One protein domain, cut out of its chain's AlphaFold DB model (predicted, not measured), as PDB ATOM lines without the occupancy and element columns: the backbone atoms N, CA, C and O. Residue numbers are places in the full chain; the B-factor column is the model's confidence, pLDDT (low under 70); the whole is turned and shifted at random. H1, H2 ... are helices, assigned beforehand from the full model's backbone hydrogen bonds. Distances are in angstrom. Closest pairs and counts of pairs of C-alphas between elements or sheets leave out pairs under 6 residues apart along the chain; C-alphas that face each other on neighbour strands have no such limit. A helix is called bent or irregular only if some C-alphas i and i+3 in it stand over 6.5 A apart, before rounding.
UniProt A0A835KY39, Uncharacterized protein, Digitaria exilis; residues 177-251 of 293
ATOM      1  N   ASN A 177     101.474 153.165 214.227       59.69
ATOM      2  CA  ASN A 177     102.577 152.211 214.051       59.69
ATOM      3  C   ASN A 177     103.269 152.274 212.670       59.69
ATOM      4  O   ASN A 177     104.360 151.737 212.502       59.69
ATOM      5  N   TRP A 178     102.660 152.929 211.674       56.72
ATOM      6  CA  TRP A 178     103.200 152.993 210.309       56.72
ATOM      7  C   TRP A 178     104.215 154.130 210.088       56.72
ATOM      8  O   TRP A 178     104.966 154.066 209.120       56.72
ATOM      9  N   MET A 179     104.290 155.132 210.978       60.00
ATOM     10  CA  MET A 179     105.291 156.216 210.893       60.00
ATOM     11  C   MET A 179     106.600 155.898 211.626       60.00
ATOM     12  O   MET A 179     107.663 156.362 211.220       60.00
ATOM     13  N   VAL A 180     106.556 155.042 212.650       68.69
ATOM     14  CA  VAL A 180     107.710 154.764 213.520       68.69
ATOM     15  C   VAL A 180     108.940 154.242 212.752       68.69
ATOM     16  O   VAL A 180     110.031 154.762 212.981       68.69
ATOM     17  N   PRO A 181     108.834 153.276 211.815       75.88
ATOM     18  CA  PRO A 181     110.016 152.771 211.109       75.88
ATOM     19  C   PRO A 181     110.651 153.801 210.165       75.88
ATOM     20  O   PRO A 181     111.874 153.835 210.020       75.88
ATOM     21  N   GLU A 182     109.832 154.645 209.536       77.50
ATOM     22  CA  GLU A 182     110.298 155.655 208.585       77.50
ATOM     23  C   GLU A 182     110.924 156.853 209.306       77.50
ATOM     24  O   GLU A 182     112.001 157.304 208.916       77.50
ATOM     25  N   ASP A 183     110.347 157.286 210.427       80.38
ATOM     26  CA  ASP A 183     110.923 158.332 211.276       80.38
ATOM     27  C   ASP A 183     112.283 157.906 211.852       80.38
ATOM     28  O   ASP A 183     113.238 158.688 211.866       80.38
ATOM     29  N   ILE A 184     112.420 156.635 212.254       82.62
ATOM     30  CA  ILE A 184     113.705 156.061 212.687       82.62
ATOM     31  C   ILE A 184     114.725 156.091 211.538       82.62
ATOM     32  O   ILE A 184     115.891 156.447 211.746       82.62
ATOM     33  N   ARG A 185     114.308 155.742 210.314       85.38
ATOM     34  CA  ARG A 185     115.179 155.749 209.129       85.38
ATOM     35  C   ARG A 185     115.627 157.165 208.762       85.38
ATOM     36  O   ARG A 185     116.813 157.371 208.498       85.38
ATOM     37  N   LEU A 186     114.708 158.130 208.765       87.62
ATOM     38  CA  LEU A 186     114.985 159.537 208.472       87.62
ATOM     39  C   LEU A 186     115.914 160.154 209.516       87.62
ATOM     40  O   LEU A 186     116.890 160.806 209.145       87.62
ATOM     41  N   LYS A 187     115.686 159.872 210.804       87.69
ATOM     42  CA  LYS A 187     116.584 160.293 211.884       87.69
ATOM     43  C   LYS A 187     117.987 159.713 211.709       87.69
ATOM     44  O   LYS A 187     118.958 160.459 211.707       87.69
ATOM     45  N   SER A 188     118.100 158.409 211.437       89.25
ATOM     46  CA  SER A 188     119.400 157.771 211.177       89.25
ATOM     47  C   SER A 188     120.125 158.377 209.971       89.25
ATOM     48  O   SER A 188     121.351 158.498 209.981       89.25
ATOM     49  N   LEU A 189     119.396 158.760 208.918       92.62
ATOM     50  CA  LEU A 189     119.978 159.435 207.760       92.62
ATOM     51  C   LEU A 189     120.471 160.844 208.111       92.62
ATOM     52  O   LEU A 189     121.545 161.233 207.652       92.62
ATOM     53  N   ALA A 190     119.711 161.597 208.908       91.25
ATOM     54  CA  ALA A 190     120.103 162.923 209.373       91.25
ATOM     55  C   ALA A 190     121.365 162.861 210.246       91.25
ATOM     56  O   ALA A 190     122.326 163.574 209.963       91.25
ATOM     57  N   ASP A 191     121.419 161.936 211.207       92.38
ATOM     58  CA  ASP A 191     122.584 161.737 212.080       92.38
ATOM     59  C   ASP A 191     123.840 161.395 211.261       92.38
ATOM     60  O   ASP A 191     124.901 161.995 211.435       92.38
ATOM     61  N   LYS A 192     123.711 160.489 210.281       94.56
ATOM     62  CA  LYS A 192     124.811 160.143 209.362       94.56
ATOM     63  C   LYS A 192     125.289 161.341 208.543       94.56
ATOM     64  O   LYS A 192     126.485 161.459 208.292       94.56
ATOM     65  N   LYS A 193     124.377 162.216 208.107       93.94
ATOM     66  CA  LYS A 193     124.731 163.433 207.360       93.94
ATOM     67  C   LYS A 193     125.461 164.445 208.239       93.94
ATOM     68  O   LYS A 193     126.440 165.024 207.778       93.94
ATOM     69  N   ILE A 194     125.021 164.626 209.484       93.44
ATOM     70  CA  ILE A 194     125.685 165.509 210.451       93.44
ATOM     71  C   ILE A 194     127.108 165.011 210.722       93.44
ATOM     72  O   ILE A 194     128.053 165.793 210.639       93.44
ATOM     73  N   GLU A 195     127.286 163.710 210.955       93.00
ATOM     74  CA  GLU A 195     128.622 163.155 211.193       93.00
ATOM     75  C   GLU A 195     129.526 163.217 209.960       93.00
ATOM     76  O   GLU A 195     130.705 163.552 210.074       93.00
ATOM     77  N   ALA A 196     128.987 162.972 208.762       93.75
ATOM     78  CA  ALA A 196     129.747 163.156 207.529       93.75
ATOM     79  C   ALA A 196     130.215 164.614 207.370       93.75
ATOM     80  O   ALA A 196     131.389 164.855 207.084       93.75
ATOM     81  N   ALA A 197     129.334 165.587 207.621       93.50
ATOM     82  CA  ALA A 197     129.692 167.003 207.591       93.50
ATOM     83  C   ALA A 197     130.779 167.331 208.631       93.50
ATOM     84  O   ALA A 197     131.779 167.972 208.294       93.50
ATOM     85  N   ARG A 198     130.652 166.816 209.860       94.75
ATOM     86  CA  ARG A 198     131.650 166.993 210.926       94.75
ATOM     87  C   ARG A 198     133.029 166.478 210.509       94.75
ATOM     88  O   ARG A 198     134.014 167.194 210.670       94.75
ATOM     89  N   LEU A 199     133.095 165.281 209.922       94.06
ATOM     90  CA  LEU A 199     134.345 164.685 209.438       94.06
ATOM     91  C   LEU A 199     134.987 165.502 208.307       94.06
ATOM     92  O   LEU A 199     136.207 165.673 208.286       94.06
ATOM     93  N   THR A 200     134.188 166.035 207.378       93.81
ATOM     94  CA  THR A 200     134.721 166.892 206.302       93.81
ATOM     95  C   THR A 200     135.288 168.203 206.840       93.81
ATOM     96  O   THR A 200     136.380 168.604 206.438       93.81
ATOM     97  N   HIS A 201     134.606 168.827 207.804       92.12
ATOM     98  CA  HIS A 201     135.090 170.031 208.473       92.12
ATOM     99  C   HIS A 201     136.376 169.760 209.266       92.12
ATOM    100  O   HIS A 201     137.334 170.522 209.167       92.12
ATOM    101  N   GLU A 202     136.439 168.651 210.009       93.62
ATOM    102  CA  GLU A 202     137.638 168.232 210.748       93.62
ATOM    103  C   GLU A 202     138.833 168.000 209.808       93.62
ATOM    104  O   GLU A 202     139.936 168.479 210.069       93.62
ATOM    105  N   THR A 203     138.599 167.357 208.661       95.12
ATOM    106  CA  THR A 203     139.624 167.153 207.627       95.12
ATOM    107  C   THR A 203     140.119 168.482 207.053       95.12
ATOM    108  O   THR A 203     141.327 168.690 206.935       95.12
ATOM    109  N   ALA A 204     139.212 169.406 206.725       93.94
ATOM    110  CA  ALA A 204     139.569 170.731 206.215       93.94
ATOM    111  C   ALA A 204     140.347 171.557 207.254       93.94
ATOM    112  O   ALA A 204     141.335 172.223 206.923       93.94
ATOM    113  N   GLN A 205     139.946 171.475 208.524       92.19
ATOM    114  CA  GLN A 205     140.647 172.123 209.626       92.19
ATOM    115  C   GLN A 205     142.072 171.578 209.765       92.19
ATOM    116  O   GLN A 205     143.017 172.357 209.890       92.19
ATOM    117  N   GLU A 206     142.246 170.257 209.725       90.75
ATOM    118  CA  GLU A 206     143.565 169.647 209.858       90.75
ATOM    119  C   GLU A 206     144.468 169.965 208.665       90.75
ATOM    120  O   GLU A 206     145.616 170.357 208.858       90.75
ATOM    121  N   GLN A 207     143.936 169.937 207.439       94.88
ATOM    122  CA  GLN A 207     144.673 170.389 206.257       94.88
ATOM    123  C   GLN A 207     145.131 171.846 206.381       94.88
ATOM    124  O   GLN A 207     146.254 172.175 206.001       94.88
ATOM    125  N   THR A 208     144.287 172.719 206.933       93.25
ATOM    126  CA  THR A 208     144.636 174.126 207.164       93.25
ATOM    127  C   THR A 208     145.782 174.249 208.170       93.25
ATOM    128  O   THR A 208     146.725 175.005 207.930       93.25
ATOM    129  N   LYS A 209     145.773 173.463 209.257       90.38
ATOM    130  CA  LYS A 209     146.890 173.429 210.216       90.38
ATOM    131  C   LYS A 209     148.173 172.892 209.595       90.38
ATOM    132  O   LYS A 209     149.226 173.484 209.811       90.38
ATOM    133  N   CYS A 210     148.099 171.815 208.810       89.31
ATOM    134  CA  CYS A 210     149.259 171.277 208.100       89.31
ATOM    135  C   CYS A 210     149.878 172.327 207.171       89.31
ATOM    136  O   CYS A 210     151.085 172.547 207.230       89.31
ATOM    137  N   LYS A 211     149.054 173.030 206.383       95.31
ATOM    138  CA  LYS A 211     149.512 174.116 205.505       95.31
ATOM    139  C   LYS A 211     150.128 175.274 206.294       95.31
ATOM    140  O   LYS A 211     151.190 175.757 205.928       95.31
ATOM    141  N   MET A 212     149.514 175.694 207.402       94.00
ATOM    142  CA  MET A 212     150.095 176.734 208.263       94.00
ATOM    143  C   MET A 212     151.441 176.311 208.863       94.00
ATOM    144  O   MET A 212     152.361 177.123 208.899       94.00
ATOM    145  N   LEU A 213     151.582 175.058 209.308       94.56
ATOM    146  CA  LEU A 213     152.852 174.517 209.813       94.56
ATOM    147  C   LEU A 213     153.933 174.487 208.732       94.56
ATOM    148  O   LEU A 213     155.094 174.799 209.006       94.56
ATOM    149  N   GLU A 214     153.558 174.118 207.512       93.81
ATOM    150  CA  GLU A 214     154.455 174.123 206.364       93.81
ATOM    151  C   GLU A 214     154.951 175.543 206.066       93.81
ATOM    152  O   GLU A 214     156.162 175.773 206.060       93.81
ATOM    153  N   THR A 215     154.042 176.513 205.936       96.56
ATOM    154  CA  THR A 215     154.392 177.925 205.725       96.56
ATOM    155  C   THR A 215     155.237 178.480 206.869       96.56
ATOM    156  O   THR A 215     156.242 179.142 206.621       96.56
ATOM    157  N   TYR A 216     154.887 178.174 208.122       96.06
ATOM    158  CA  TYR A 216     155.668 178.564 209.297       96.06
ATOM    159  C   TYR A 216     157.106 178.043 209.207       96.06
ATOM    160  O   TYR A 216     158.055 178.785 209.444       96.06
ATOM    161  N   THR A 217     157.281 176.784 208.803       94.12
ATOM    162  CA  THR A 217     158.604 176.170 208.644       94.12
ATOM    163  C   THR A 217     159.391 176.818 207.504       94.12
ATOM    164  O   THR A 217     160.568 177.133 207.674       94.12
ATOM    165  N   GLN A 218     158.751 177.084 206.363       95.69
ATOM    166  CA  GLN A 218     159.378 177.792 205.240       95.69
ATOM    167  C   GLN A 218     159.838 179.199 205.653       95.69
ATOM    168  O   GLN A 218     160.987 179.577 205.414       95.69
ATOM    169  N   LEU A 219     158.978 179.946 206.352       94.50
ATOM    170  CA  LEU A 219     159.291 181.257 206.921       94.50
ATOM    171  C   LEU A 219     160.275 181.196 208.088       94.50
ATOM    172  O   LEU A 219     160.788 182.231 208.485       94.50
ATOM    173  N   LEU A 220     160.554 180.042 208.680       94.00
ATOM    174  CA  LEU A 220     161.603 179.921 209.689       94.00
ATOM    175  C   LEU A 220     162.969 179.724 209.019       94.00
ATOM    176  O   LEU A 220     163.958 180.308 209.450       94.00
ATOM    177  N   LEU A 221     163.007 178.943 207.937       94.19
ATOM    178  CA  LEU A 221     164.237 178.533 207.253       94.19
ATOM    179  C   LEU A 221     164.702 179.502 206.157       94.19
ATOM    180  O   LEU A 221     165.869 179.466 205.771       94.19
ATOM    181  N   ALA A 222     163.823 180.361 205.633       93.94
ATOM    182  CA  ALA A 222     164.180 181.270 204.547       93.94
ATOM    183  C   ALA A 222     165.306 182.255 204.957       93.94
ATOM    184  O   ALA A 222     165.241 182.819 206.051       93.94
ATOM    185  N   PRO A 223     166.301 182.542 204.098       95.38
ATOM    186  CA  PRO A 223     167.368 183.496 204.410       95.38
ATOM    187  C   PRO A 223     166.827 184.891 204.763       95.38
ATOM    188  O   PRO A 223     165.894 185.378 204.128       95.38
ATOM    189  N   THR A 224     167.424 185.549 205.757       96.31
ATOM    190  CA  THR A 224     167.011 186.892 206.222       96.31
ATOM    191  C   THR A 224     168.005 187.998 205.867       96.31
ATOM    192  O   THR A 224     167.699 189.170 206.041       96.31
ATOM    193  N   VAL A 225     169.178 187.648 205.330       94.88
ATOM    194  CA  VAL A 225     170.324 188.564 205.135       94.88
ATOM    195  C   VAL A 225     170.036 189.698 204.138       94.88
ATOM    196  O   VAL A 225     170.708 190.723 204.164       94.88
ATOM    197  N   GLN A 226     169.051 189.521 203.255       94.69
ATOM    198  CA  GLN A 226     168.686 190.497 202.218       94.69
ATOM    199  C   GLN A 226     167.392 191.264 202.526       94.69
ATOM    200  O   GLN A 226     166.966 192.079 201.712       94.69
ATOM    201  N   LEU A 227     166.742 190.995 203.662       95.19
ATOM    202  CA  LEU A 227     165.502 191.673 204.034       95.19
ATOM    203  C   LEU A 227     165.813 193.029 204.673       95.19
ATOM    204  O   LEU A 227     166.784 193.164 205.417       95.19
ATOM    205  N   SER A 228     164.978 194.031 204.393       97.88
ATOM    206  CA  SER A 228     165.005 195.294 205.132       97.88
ATOM    207  C   SER A 228     164.595 195.074 206.593       97.88
ATOM    208  O   SER A 228     163.975 194.064 206.932       97.88
ATOM    209  N   GLU A 229     164.930 196.028 207.461       97.38
ATOM    210  CA  GLU A 229     164.554 195.988 208.880       97.38
ATOM    211  C   GLU A 229     163.031 195.881 209.063       97.38
ATOM    212  O   GLU A 229     162.561 195.025 209.814       97.38
ATOM    213  N   ASP A 230     162.267 196.652 208.285       97.75
ATOM    214  CA  ASP A 230     160.800 196.609 208.293       97.75
ATOM    215  C   ASP A 230     160.262 195.238 207.848       97.75
ATOM    216  O   ASP A 230     159.426 194.640 208.527       97.75
ATOM    217  N   ALA A 231     160.800 194.672 206.761       96.94
ATOM    218  CA  ALA A 231     160.385 193.356 206.270       96.94
ATOM    219  C   ALA A 231     160.731 192.229 207.260       96.94
ATOM    220  O   ALA A 231     160.004 191.238 207.383       96.94
ATOM    221  N   LEU A 232     161.841 192.367 207.991       96.56
ATOM    222  CA  LEU A 232     162.218 191.434 209.048       96.56
ATOM    223  C   LEU A 232     161.250 191.514 210.238       96.56
ATOM    224  O   LEU A 232     160.870 190.475 210.787       96.56
ATOM    225  N   ALA A 233     160.829 192.722 210.625       97.19
ATOM    226  CA  ALA A 233     159.850 192.927 211.688       97.19
ATOM    227  C   ALA A 233     158.487 192.307 211.332       97.19
ATOM    228  O   ALA A 233     157.922 191.571 212.145       97.19
ATOM    229  N   GLU A 234     158.000 192.512 210.104       97.06
ATOM    230  CA  GLU A 234     156.757 191.897 209.615       97.06
ATOM    231  C   GLU A 234     156.833 190.369 209.597       97.06
ATOM    232  O   GLU A 234     155.913 189.690 210.062       97.06
ATOM    233  N   ARG A 235     157.953 189.805 209.128       96.81
ATOM    234  CA  ARG A 235     158.173 188.354 209.153       96.81
ATOM    235  C   ARG A 235     158.109 187.794 210.572       96.81
ATOM    236  O   ARG A 235     157.474 186.763 210.789       96.81
ATOM    237  N   ASN A 236     158.751 188.452 211.536       95.94
ATOM    238  CA  ASN A 236     158.726 188.020 212.935       95.94
ATOM    239  C   ASN A 236     157.312 188.096 213.527       95.94
ATOM    240  O   ASN A 236     156.888 187.168 214.215       95.94
ATOM    241  N   LEU A 237     156.561 189.153 213.210       97.12
ATOM    242  CA  LEU A 237     155.164 189.287 213.619       97.12
ATOM    243  C   LEU A 237     154.286 188.177 213.020       97.12
ATOM    244  O   LEU A 237     153.483 187.572 213.730       97.12
ATOM    245  N   ALA A 238     154.464 187.864 211.735       96.44
ATOM    246  CA  ALA A 238     153.751 186.778 211.070       96.44
ATOM    247  C   ALA A 238     154.067 185.414 211.703       96.44
ATOM    248  O   ALA A 238     153.155 184.625 211.954       96.44
ATOM    249  N   LEU A 239     155.341 185.151 212.016       95.56
ATOM    250  CA  LEU A 239     155.766 183.929 212.700       95.56
ATOM    251  C   LEU A 239     155.143 183.803 214.094       95.56
ATOM    252  O   LEU A 239     154.680 182.719 214.445       95.56
ATOM    253  N   GLU A 240     155.089 184.883 214.876       94.31
ATOM    254  CA  GLU A 240     154.420 184.874 216.183       94.31
ATOM    255  C   GLU A 240     152.912 184.640 216.037       94.31
ATOM    256  O   GLU A 240     152.376 183.751 216.693       94.31
ATOM    257  N   ASN A 241     152.231 185.322 215.111       92.56
ATOM    258  CA  ASN A 241     150.803 185.098 214.856       92.56
ATOM    259  C   ASN A 241     150.503 183.648 214.448       92.56
ATOM    260  O   ASN A 241     149.562 183.040 214.961       92.56
ATOM    261  N   MET A 242     151.325 183.058 213.575       93.75
ATOM    262  CA  MET A 242     151.204 181.646 213.203       93.75
ATOM    263  C   MET A 242     151.487 180.721 214.386       93.75
ATOM    264  O   MET A 242     150.766 179.744 214.579       93.75
ATOM    265  N   ARG A 243     152.490 181.031 215.217       91.50
ATOM    266  CA  ARG A 243     152.782 180.266 216.436       91.50
ATOM    267  C   ARG A 243     151.584 180.290 217.379       91.50
ATOM    268  O   ARG A 243     151.179 179.250 217.887       91.50
ATOM    269  N   LEU A 244     150.980 181.455 217.579       89.88
ATOM    270  CA  LEU A 244     149.769 181.580 218.373       89.88
ATOM    271  C   LEU A 244     148.642 180.745 217.759       89.88
ATOM    272  O   LEU A 244     148.093 179.917 218.466       89.88
ATOM    273  N   ALA A 245     148.347 180.856 216.464       89.00
ATOM    274  CA  ALA A 245     147.273 180.083 215.829       89.00
ATOM    275  C   ALA A 245     147.479 178.555 215.897       89.00
ATOM    276  O   ALA A 245     146.527 177.800 216.101       89.00
ATOM    277  N   LEU A 246     148.721 178.090 215.742       88.75
ATOM    278  CA  LEU A 246     149.067 176.667 215.740       88.75
ATOM    279  C   LEU A 246     149.140 176.066 217.148       88.75
ATOM    280  O   LEU A 246     148.810 174.891 217.323       88.75
ATOM    281  N   PHE A 247     149.546 176.856 218.148       85.56
ATOM    282  CA  PHE A 247     149.864 176.364 219.490       85.56
ATOM    283  C   PHE A 247     148.982 176.946 220.619       85.56
ATOM    284  O   PHE A 247     149.168 176.556 221.768       85.56
ATOM    285  N   HIS A 248     147.978 177.799 220.344       71.31
ATOM    286  CA  HIS A 248     147.136 178.421 221.394       71.31
ATOM    287  C   HIS A 248     146.220 177.477 222.185       71.31
ATOM    288  O   HIS A 248     145.534 177.921 223.103       71.31
ATOM    289  N   LYS A 249     146.180 176.178 221.885       55.69
ATOM    290  CA  LYS A 249     145.211 175.251 222.495       55.69
ATOM    291  C   LYS A 249     145.465 174.872 223.964       55.69
ATOM    292  O   LYS A 249     144.807 173.959 224.446       55.69
ATOM    293  N   ILE A 250     146.386 175.525 224.678       53.09
ATOM    294  CA  ILE A 250     146.764 175.104 226.043       53.09
ATOM    295  C   ILE A 250     146.336 176.097 227.136       53.09
ATOM    296  O   ILE A 250     146.258 175.694 228.290       53.09
ATOM    297  N   CYS A 251     145.994 177.352 226.820       45.25
ATOM    298  CA  CYS A 251     145.910 178.385 227.867       45.25
ATOM    299  C   CYS A 251     144.555 179.085 228.067       45.25
ATOM    300  O   CYS A 251     144.518 180.012 228.862       45.25
TER     301      CYS A 251
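What this domain is: This is residues 177 to 251 of the 293 residues of an uncharacterized protein of Digitaria exilis (UniProt A0A835KY39). A long helical hairpin with very unequal arms: the long helix H1 runs along the whole, and the shorter H2 folds back beside the last part of H1, at an angle to it. The first part of H1, with the residues before it, sticks out as a single helix, residues 177 to 207. The printed part has 75 residues with two named helices, H1 and then H2, and no named strand; its class is all helix. It is extended, with a radius of gyration of the C-alphas of 22.6 A, and a rod in outline, spanning 77 by 24 by 16 A.

Where its parts are: H1 holds residues 180 to 221 and is 61.6 A long from first to last C-alpha, from C-alpha 180 at (107.710, 154.764, 213.520) to C-alpha 221 at (164.237, 178.533, 207.253). H2 holds residues 229 to 250 and is 32.4 A long, ending with C-alpha 250 at (146.764, 175.104, 226.043). H2 has a kink of 36 degrees near residue 244 and is irregular, with C-alphas 246 and 249 standing 7.9 A apart.

How they stand to each other: H1 and H2 form a helical hairpin, two helices that touch and run opposite ways. H1 touches H2 with residues 209 to 220 alone, and the closest C-alphas, those of Tyr 216 and Leu 239, are 6.4 A apart. Their lines stand at a steep tilt of 35.4 degrees, only just past shallow. In H1 every O i to N i+4 pair is within hydrogen-bond range; in H2 16 of 18 are.

The domain as a whole: The two C-alphas farthest apart, those of Asn 177 and Val 225, are 77.4 A apart. Residues 177 to 207 stand free; the body without them spans 34 by 19 by 12 A. The link from H1 to H2 is short, with 7 residues, and the printed part has no cut. The mean pLDDT of the printed part is 89.1, with residues 177 to 180 and 249 to 251 under 70.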